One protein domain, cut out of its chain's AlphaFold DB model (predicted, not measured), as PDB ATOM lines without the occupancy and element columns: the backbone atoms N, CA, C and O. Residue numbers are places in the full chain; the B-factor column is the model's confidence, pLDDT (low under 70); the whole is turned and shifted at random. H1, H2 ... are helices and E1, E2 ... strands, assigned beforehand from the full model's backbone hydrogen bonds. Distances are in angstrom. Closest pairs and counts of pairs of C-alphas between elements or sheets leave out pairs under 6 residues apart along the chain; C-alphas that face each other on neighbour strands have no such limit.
ATOM      1  N   ARG A  68      64.922 172.438 206.458       35.16
ATOM      2  CA  ARG A  68      64.993 171.321 205.493       35.16
ATOM      3  C   ARG A  68      66.395 170.761 205.253       35.16
ATOM      4  O   ARG A  68      66.485 169.663 204.714       35.16
ATOM      5  N   ARG A  69      67.465 171.495 205.575       34.06
ATOM      6  CA  ARG A  69      68.848 171.028 205.366       34.06
ATOM      7  C   ARG A  69      69.620 170.774 206.654       34.06
ATOM      8  O   ARG A  69      70.570 170.006 206.599       34.06
ATOM      9  N   GLU A  70      69.207 171.351 207.782       36.50
ATOM     10  CA  GLU A  70      69.986 171.255 209.022       36.50
ATOM     11  C   GLU A  70      69.262 170.539 210.178       36.50
ATOM     12  O   GLU A  70      69.951 170.114 211.101       36.50
ATOM     13  N   HIS A  71      67.921 170.392 210.198       41.78
ATOM     14  CA  HIS A  71      67.213 170.040 211.455       41.78
ATOM     15  C   HIS A  71      66.177 168.903 211.403       41.78
ATOM     16  O   HIS A  71      65.817 168.404 212.464       41.78
ATOM     17  N   ILE A  72      65.720 168.424 210.240       42.84
ATOM     18  CA  ILE A  72      64.793 167.267 210.202       42.84
ATOM     19  C   ILE A  72      65.426 165.979 210.780       42.84
ATOM     20  O   ILE A  72      64.733 165.290 211.525       42.84
ATOM     21  N   PRO A  73      66.724 165.678 210.563       39.88
ATOM     22  CA  PRO A  73      67.377 164.546 211.229       39.88
ATOM     23  C   PRO A  73      67.550 164.715 212.749       39.88
ATOM     24  O   PRO A  73      67.832 163.736 213.425       39.88
ATOM     25  N   ASN A  74      67.389 165.930 213.293       48.28
ATOM     26  CA  ASN A  74      67.624 166.214 214.715       48.28
ATOM     27  C   ASN A  74      66.349 166.182 215.570       48.28
ATOM     28  O   ASN A  74      66.454 166.062 216.785       48.28
ATOM     29  N   ILE A  75      65.149 166.258 214.979       50.75
ATOM     30  CA  ILE A  75      63.883 166.232 215.744       50.75
ATOM     31  C   ILE A  75      63.620 164.847 216.359       50.75
ATOM     32  O   ILE A  75      62.986 164.748 217.406       50.75
ATOM     33  N   SER A  76      64.140 163.772 215.758       54.06
ATOM     34  CA  SER A  76      64.084 162.422 216.338       54.06
ATOM     35  C   SER A  76      65.025 162.226 217.533       54.06
ATOM     36  O   SER A  76      64.881 161.233 218.235       54.06
ATOM     37  N   MET A  77      65.974 163.142 217.773       56.00
ATOM     38  CA  MET A  77      66.921 163.067 218.898       56.00
ATOM     39  C   MET A  77      66.495 163.894 220.116       56.00
ATOM     40  O   MET A  77      67.181 163.868 221.135       56.00
ATOM     41  N   LEU A  78      65.401 164.645 220.011       62.81
ATOM     42  CA  LEU A  78      64.886 165.476 221.093       62.81
ATOM     43  C   LEU A  78      63.768 164.737 221.842       62.81
ATOM     44  O   LEU A  78      62.986 164.004 221.226       62.81
ATOM     45  N   SER A  79      63.708 164.926 223.162       77.44
ATOM     46  CA  SER A  79      62.710 164.288 224.025       77.44
ATOM     47  C   SER A  79      61.321 164.822 223.697       77.44
ATOM     48  O   SER A  79      61.153 166.015 223.451       77.44
ATOM     49  N   ASP A  80      60.293 163.972 223.763       78.19
ATOM     50  CA  ASP A  80      58.907 164.397 223.527       78.19
ATOM     51  C   ASP A  80      58.433 165.469 224.515       78.19
ATOM     52  O   ASP A  80      57.501 166.203 224.208       78.19
ATOM     53  N   THR A  81      59.104 165.608 225.662       83.50
ATOM     54  CA  THR A  81      58.822 166.631 226.678       83.50
ATOM     55  C   THR A  81      59.523 167.965 226.434       83.50
ATOM     56  O   THR A  81      59.249 168.926 227.154       83.50
ATOM     57  N   ASP A  82      60.455 168.042 225.482       77.31
ATOM     58  CA  ASP A  82      61.221 169.266 225.267       77.31
ATOM     59  C   ASP A  82      60.302 170.374 224.731       77.31
ATOM     60  O   ASP A  82      59.517 170.139 223.805       77.31
ATOM     61  N   PRO A  83      60.356 171.590 225.302       77.81
ATOM     62  CA  PRO A  83      59.501 172.678 224.868       77.81
ATOM     63  C   PRO A  83      60.010 173.292 223.559       77.81
ATOM     64  O   PRO A  83      61.195 173.589 223.410       77.81
ATOM     65  N   VAL A  84      59.087 173.575 222.645       82.25
ATOM     66  CA  VAL A  84      59.315 174.233 221.360       82.25
ATOM     67  C   VAL A  84      58.326 175.380 221.205       82.25
ATOM     68  O   VAL A  84      57.118 175.212 221.359       82.25
ATOM     69  N   ASP A  85      58.845 176.556 220.869       77.62
ATOM     70  CA  ASP A  85      58.012 177.707 220.539       77.62
ATOM     71  C   ASP A  85      57.538 177.591 219.080       77.62
ATOM     72  O   ASP A  85      58.339 177.561 218.141       77.62
ATOM     73  N   VAL A  86      56.224 177.522 218.888       75.00
ATOM     74  CA  VAL A  86      55.542 177.426 217.594       75.00
ATOM     75  C   VAL A  86      54.788 178.729 217.344       75.00
ATOM     76  O   VAL A  86      54.257 179.349 218.259       75.00
ATOM     77  N   ILE A  87      54.739 179.179 216.092       64.38
ATOM     78  CA  ILE A  87      53.938 180.343 215.698       64.38
ATOM     79  C   ILE A  87      52.743 179.824 214.905       64.38
ATOM     80  O   ILE A  87      52.930 179.197 213.861       64.38
ATOM     81  N   ARG A  88      51.527 180.079 215.394       67.81
ATOM     82  CA  ARG A  88      50.279 179.716 214.707       67.81
ATOM     83  C   ARG A  88      50.093 180.544 213.431       67.81
ATOM     84  O   ARG A  88      50.711 181.594 213.254       67.81
ATOM     85  N   ASP A  89      49.191 180.105 212.554       50.34
ATOM     86  CA  ASP A  89      48.900 180.787 211.280       50.34
ATOM     87  C   ASP A  89      48.383 182.232 211.453       50.34
ATOM     88  O   ASP A  89      48.528 183.064 210.554       50.34
ATOM     89  N   ASP A  90      47.820 182.559 212.619       59.25
ATOM     90  CA  ASP A  90      47.395 183.913 212.997       59.25
ATOM     91  C   ASP A  90      48.538 184.784 213.566       59.25
ATOM     92  O   ASP A  90      48.343 185.964 213.870       59.25
ATOM     93  N   GLY A  91      49.748 184.228 213.664       51.75
ATOM     94  CA  GLY A  91      50.947 184.881 214.177       51.75
ATOM     95  C   GLY A  91      51.084 184.854 215.699       51.75
ATOM     96  O   GLY A  91      51.988 185.510 216.223       51.75
ATOM     97  N   THR A  92      50.215 184.139 216.421       55.84
ATOM     98  CA  THR A  92      50.327 183.998 217.878       55.84
ATOM     99  C   THR A  92      51.422 182.987 218.252       55.84
ATOM    100  O   THR A  92      51.469 181.898 217.675       55.84
ATOM    101  N   PRO A  93      52.343 183.333 219.176       62.31
ATOM    102  CA  PRO A  93      53.313 182.377 219.693       62.31
ATOM    103  C   PRO A  93      52.638 181.454 220.710       62.31
ATOM    104  O   PRO A  93      51.943 181.914 221.618       62.31
ATOM    105  N   GLU A  94      52.874 180.158 220.573       80.44
ATOM    106  CA  GLU A  94      52.400 179.112 221.468       80.44
ATOM    107  C   GLU A  94      53.566 178.187 221.816       80.44
ATOM    108  O   GLU A  94      54.465 177.977 221.004       80.44
ATOM    109  N   ARG A  95      53.585 177.663 223.041       79.62
ATOM    110  CA  ARG A  95      54.655 176.780 223.502       79.62
ATOM    111  C   ARG A  95      54.124 175.361 223.538       79.62
ATOM    112  O   ARG A  95      53.221 175.083 224.319       79.62
ATOM    113  N   TRP A  96      54.655 174.512 222.673       87.38
ATOM    114  CA  TRP A  96      54.281 173.104 222.566       87.38
ATOM    115  C   TRP A  96      55.409 172.233 223.093       87.38
ATOM    116  O   TRP A  96      56.559 172.658 223.161       87.38
ATOM    117  N   THR A  97      55.102 170.996 223.435       88.38
ATOM    118  CA  THR A  97      56.111 169.949 223.562       88.38
ATOM    119  C   THR A  97      56.420 169.352 222.186       88.38
ATOM    120  O   THR A  97      55.624 169.443 221.244       88.38
ATOM    121  N   ILE A  98      57.585 168.726 222.029       79.75
ATOM    122  CA  ILE A  98      57.924 168.016 220.786       79.75
ATOM    123  C   ILE A  98      56.923 166.896 220.492       79.75
ATOM    124  O   ILE A  98      56.590 166.690 219.322       79.75
ATOM    125  N   GLY A  99      56.388 166.235 221.522       82.50
ATOM    126  CA  GLY A  99      55.319 165.246 221.381       82.50
ATOM    127  C   GLY A  99      54.044 165.839 220.770       82.50
ATOM    128  O   GLY A  99      53.498 165.281 219.818       82.50
ATOM    129  N   GLU A 100      53.612 167.016 221.233       82.44
ATOM    130  CA  GLU A 100      52.441 167.726 220.690       82.44
ATOM    131  C   GLU A 100      52.649 168.150 219.228       82.44
ATOM    132  O   GLU A 100      51.768 167.973 218.380       82.44
ATOM    133  N   LEU A 101      53.844 168.650 218.898       82.31
ATOM    134  CA  LEU A 101      54.198 169.018 217.528       82.31
ATOM    135  C   LEU A 101      54.220 167.799 216.597       82.31
ATOM    136  O   LEU A 101      53.697 167.870 215.480       82.31
ATOM    137  N   LYS A 102      54.784 166.675 217.058       82.62
ATOM    138  CA  LYS A 102      54.775 165.393 216.340       82.62
ATOM    139  C   LYS A 102      53.339 164.925 216.093       82.62
ATOM    140  O   LYS A 102      52.989 164.676 214.941       82.62
ATOM    141  N   ALA A 103      52.489 164.893 217.121       79.38
ATOM    142  CA  ALA A 103      51.090 164.474 217.008       79.38
ATOM    143  C   ALA A 103      50.290 165.335 216.011       79.38
ATOM    144  O   ALA A 103      49.565 164.814 215.157       79.38
ATOM    145  N   CYS A 104      50.474 166.658 216.045       81.62
ATOM    146  CA  CYS A 104      49.834 167.575 215.102       81.62
ATOM    147  C   CYS A 104      50.288 167.339 213.648       81.62
ATOM    148  O   CYS A 104      49.466 167.334 212.723       81.62
ATOM    149  N   LEU A 105      51.588 167.102 213.434       81.44
ATOM    150  CA  LEU A 105      52.143 166.813 212.110       81.44
ATOM    151  C   LEU A 105      51.589 165.496 211.541       81.44
ATOM    152  O   LEU A 105      51.219 165.448 210.366       81.44
ATOM    153  N   ILE A 106      51.484 164.450 212.370       81.25
ATOM    154  CA  ILE A 106      50.880 163.159 211.994       81.25
ATOM    155  C   ILE A 106      49.439 163.347 211.547       81.25
ATOM    156  O   ILE A 106      49.049 162.814 210.510       81.25
ATOM    157  N   SER A 107      48.652 164.099 212.320       81.62
ATOM    158  CA  SER A 107      47.238 164.334 212.028       81.62
ATOM    159  C   SER A 107      47.056 164.936 210.630       81.62
ATOM    160  O   SER A 107      46.336 164.378 209.797       81.62
ATOM    161  N   HIS A 108      47.823 165.984 210.313       77.56
ATOM    162  CA  HIS A 108      47.810 166.602 208.987       77.56
ATOM    163  C   HIS A 108      48.277 165.638 207.888       77.56
ATOM    164  O   HIS A 108      47.653 165.554 206.830       77.56
ATOM    165  N   LEU A 109      49.363 164.890 208.112       80.69
ATOM    166  CA  LEU A 109      49.863 163.916 207.137       80.69
ATOM    167  C   LEU A 109      48.837 162.807 206.860       80.69
ATOM    168  O   LEU A 109      48.656 162.415 205.706       80.69
ATOM    169  N   ASN A 110      48.118 162.341 207.880       82.62
ATOM    170  CA  ASN A 110      47.041 161.369 207.728       82.62
ATOM    171  C   ASN A 110      45.846 161.941 206.955       82.62
ATOM    172  O   ASN A 110      45.260 161.237 206.130       82.62
ATOM    173  N   GLU A 111      45.503 163.213 207.153       80.69
ATOM    174  CA  GLU A 111      44.458 163.882 206.374       80.69
ATOM    175  C   GLU A 111      44.847 164.010 204.891       80.69
ATOM    176  O   GLU A 111      44.067 163.648 204.008       80.69
ATOM    177  N   TYR A 112      46.091 164.399 204.598       72.69
ATOM    178  CA  TYR A 112      46.603 164.423 203.225       72.69
ATOM    179  C   TYR A 112      46.651 163.028 202.591       72.69
ATOM    180  O   TYR A 112      46.319 162.876 201.413       72.69
ATOM    181  N   LYS A 113      47.017 161.993 203.357       85.62
ATOM    182  CA  LYS A 113      46.967 160.597 202.903       85.62
ATOM    183  C   LYS A 113      45.539 160.179 202.535       85.62
ATOM    184  O   LYS A 113      45.347 159.593 201.471       85.62
ATOM    185  N   LYS A 114      44.531 160.531 203.347       86.00
ATOM    186  CA  LYS A 114      43.104 160.275 203.044       86.00
ATOM    187  C   LYS A 114      42.638 160.958 201.755       86.00
ATOM    188  O   LYS A 114      41.786 160.420 201.059       86.00
ATOM    189  N   GLN A 115      43.226 162.100 201.404       83.81
ATOM    190  CA  GLN A 115      42.961 162.812 200.147       83.81
ATOM    191  C   GLN A 115      43.703 162.217 198.929       83.81
ATOM    192  O   GLN A 115      43.659 162.793 197.844       83.81
ATOM    193  N   GLY A 116      44.394 161.080 199.084       84.88
ATOM    194  CA  GLY A 116      45.123 160.407 198.004       84.88
ATOM    195  C   GLY A 116      46.519 160.975 197.735       84.88
ATOM    196  O   GLY A 116      47.048 160.817 196.636       84.88
ATOM    197  N   ASN A 117      47.130 161.669 198.702       84.56
ATOM    198  CA  ASN A 117      48.468 162.231 198.532       84.56
ATOM    199  C   ASN A 117      49.574 161.193 198.814       84.56
ATOM    200  O   ASN A 117      49.942 160.943 199.964       84.56
ATOM    201  N   ASP A 118      50.164 160.656 197.747       81.19
ATOM    202  CA  ASP A 118      51.269 159.684 197.786       81.19
ATOM    203  C   ASP A 118      52.502 160.145 198.576       81.19
ATOM    204  O   ASP A 118      53.213 159.323 199.158       81.19
ATOM    205  N   TRP A 119      52.787 161.450 198.607       88.19
ATOM    206  CA  TRP A 119      53.926 161.971 199.363       88.19
ATOM    207  C   TRP A 119      53.707 161.815 200.869       88.19
ATOM    208  O   TRP A 119      54.622 161.384 201.568       88.19
ATOM    209  N   ALA A 120      52.494 162.084 201.359       76.50
ATOM    210  CA  ALA A 120      52.166 161.929 202.773       76.50
ATOM    211  C   ALA A 120      52.290 160.462 203.223       76.50
ATOM    212  O   ALA A 120      52.858 160.191 204.279       76.50
ATOM    213  N   SER A 121      51.874 159.512 202.376       81.88
ATOM    214  CA  SER A 121      52.069 158.074 202.611       81.88
ATOM    215  C   SER A 121      53.544 157.686 202.742       81.88
ATOM    216  O   SER A 121      53.891 156.922 203.639       81.88
ATOM    217  N   ARG A 122      54.422 158.231 201.886       78.81
ATOM    218  CA  ARG A 122      55.871 157.949 201.928       78.81
ATOM    219  C   ARG A 122      56.552 158.549 203.152       78.81
ATOM    220  O   ARG A 122      57.470 157.940 203.690       78.81
ATOM    221  N   VAL A 123      56.118 159.732 203.584       75.06
ATOM    222  CA  VAL A 123      56.642 160.362 204.803       75.06
ATOM    223  C   VAL A 123      56.213 159.555 206.026       75.06
ATOM    224  O   VAL A 123      57.069 159.176 206.811       75.06
ATOM    225  N   LEU A 124      54.932 159.194 206.143       81.12
ATOM    226  CA  LEU A 124      54.442 158.368 207.254       81.12
ATOM    227  C   LEU A 124      55.115 156.983 207.308       81.12
ATOM    228  O   LEU A 124      55.376 156.478 208.392       81.12
ATOM    229  N   SER A 125      55.469 156.381 206.165       80.44
ATOM    230  CA  SER A 125      56.185 155.092 206.147       80.44
ATOM    231  C   SER A 125      57.643 155.163 206.612       80.44
ATOM    232  O   SER A 125      58.222 154.130 206.930       80.44
ATOM    233  N   GLN A 126      58.253 156.353 206.637       75.31
ATOM    234  CA  GLN A 126      59.624 156.545 207.136       75.31
ATOM    235  C   GLN A 126      59.683 156.673 208.663       75.31
ATOM    236  O   GLN A 126      60.771 156.716 209.227       75.31
ATOM    237  N   PHE A 127      58.523 156.719 209.319       73.94
ATOM    238  CA  PHE A 127      58.381 156.969 210.744       73.94
ATOM    239  C   PHE A 127      57.366 155.977 211.352       73.94
ATOM    240  O   PHE A 127      56.251 156.369 211.696       73.94
ATOM    241  N   PRO A 128      57.707 154.674 211.432       59.91
ATOM    242  CA  PRO A 128      56.768 153.613 211.812       59.91
ATOM    243  C   PRO A 128      56.196 153.773 213.229       59.91
ATOM    244  O   PRO A 128      55.022 153.462 213.430       59.91
ATOM    245  N   ASP A 129      56.971 154.357 214.147       60.31
ATOM    246  CA  ASP A 129      56.592 154.607 215.550       60.31
ATOM    247  C   ASP A 129      55.430 155.612 215.700       60.31
ATOM    248  O   ASP A 129      54.839 155.760 216.764       60.31
ATOM    249  N   PHE A 130      55.064 156.315 214.625       58.25
ATOM    250  CA  PHE A 130      54.025 157.345 214.632       58.25
ATOM    251  C   PHE A 130      52.612 156.782 214.381       58.25
ATOM    252  O   PHE A 130      51.637 157.530 214.438       58.25
ATOM    253  N   ASN A 131      52.478 155.479 214.105       51.34
ATOM    254  CA  ASN A 131      51.179 154.830 213.881       51.34
ATOM    255  C   ASN A 131      50.452 154.418 215.176       51.34
ATOM    256  O   ASN A 131      49.306 153.980 215.090       51.34
TER     257      ASN A 131
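AT A GLANCE: This is residues 68 to 131 of the 515 residues of an uncharacterized protein of Komagataeibacter nataicola (UniProt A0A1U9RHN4). A two-stranded hairpin, E1 and E2, runs straight into one end of a long helix, H2; at the other end of H2 the backbone turns and folds back as H3, which packs on residues 106 to 113 of H2. The short H4 follows near H2, while H1 lies off to one side, and residues 68 to 74, of which 72 to 74 belong to H1, stick out freely. The printed part has 64 residues, with four named helices and two named strands in the order H1, E1, E2, H2, H3, H4; the sheet E1 - E2 is antiparallel, and the class is mixed, helices and strands. The whole is only just loose, close to compact, with a radius of gyration of the C-alphas of 12.9 A and spans of 32 by 29 by 24 A.

HOW THE PARTS SIT: Start with the sheet: E1, residues 83 to 87, and E2, residues 93 to 97, form an antiparallel hairpin, with 145 degrees between their directions. Look at N 84 and O 96, 2.7 A apart, and N 94 and O 86, 2.8 A apart, both within hydrogen-bond range. H2, residues 98 to 114, follows E2 directly; its closest C-alpha pair with E1 is Pro 83 and Ile 98, 6.4 A apart. H3, residues 118 to 125, touches H2 at the latter's residues 106 to 113 alone, closest at the C-alphas of Leu 109 and Ala 120, 5.3 A apart. The two form a helical hairpin, at a steep tilt of 40 degrees, opposite ways. H4, residues 128 to 131, is close to H2 but not clearly touching, with the C-alphas of Ile 106 and Phe 130 closest at 7.1 A. H1, residues 72 to 77, is only just apart from H2, at 8.0 A. In H2 and H3 every O i to N i+4 pair is within hydrogen-bond range; H1 has 0 of 2, with 1 of 3 O i to N i+3 pairs, and H4 is too short for an O i to N i+4 pair.

IN THESE COORDINATES: Find C-alpha 83 at (59.501, 172.678, 224.868), where E1 begins; E1 spans 13.2 A and E2 13.3 A. From C-alpha 98 at (57.924, 168.016, 220.786), H2 runs 24.4 A to C-alpha 114 at (43.104, 160.275, 203.044). H3 covers 10.7 A, H1 9.9 A and H4 6.1 A, ending at C-alpha 131 at (51.179, 154.830, 213.881).

THE WHOLE: The two C-alphas farthest apart are those of Asp 82 and Gly 116, at 32.9 A. The printed part has no cut, and its five links between named elements are tight. The mean pLDDT of the printed part is 70.9; look for values under 70 at residues 68 to 78, 87 to 93 and 128 to 131.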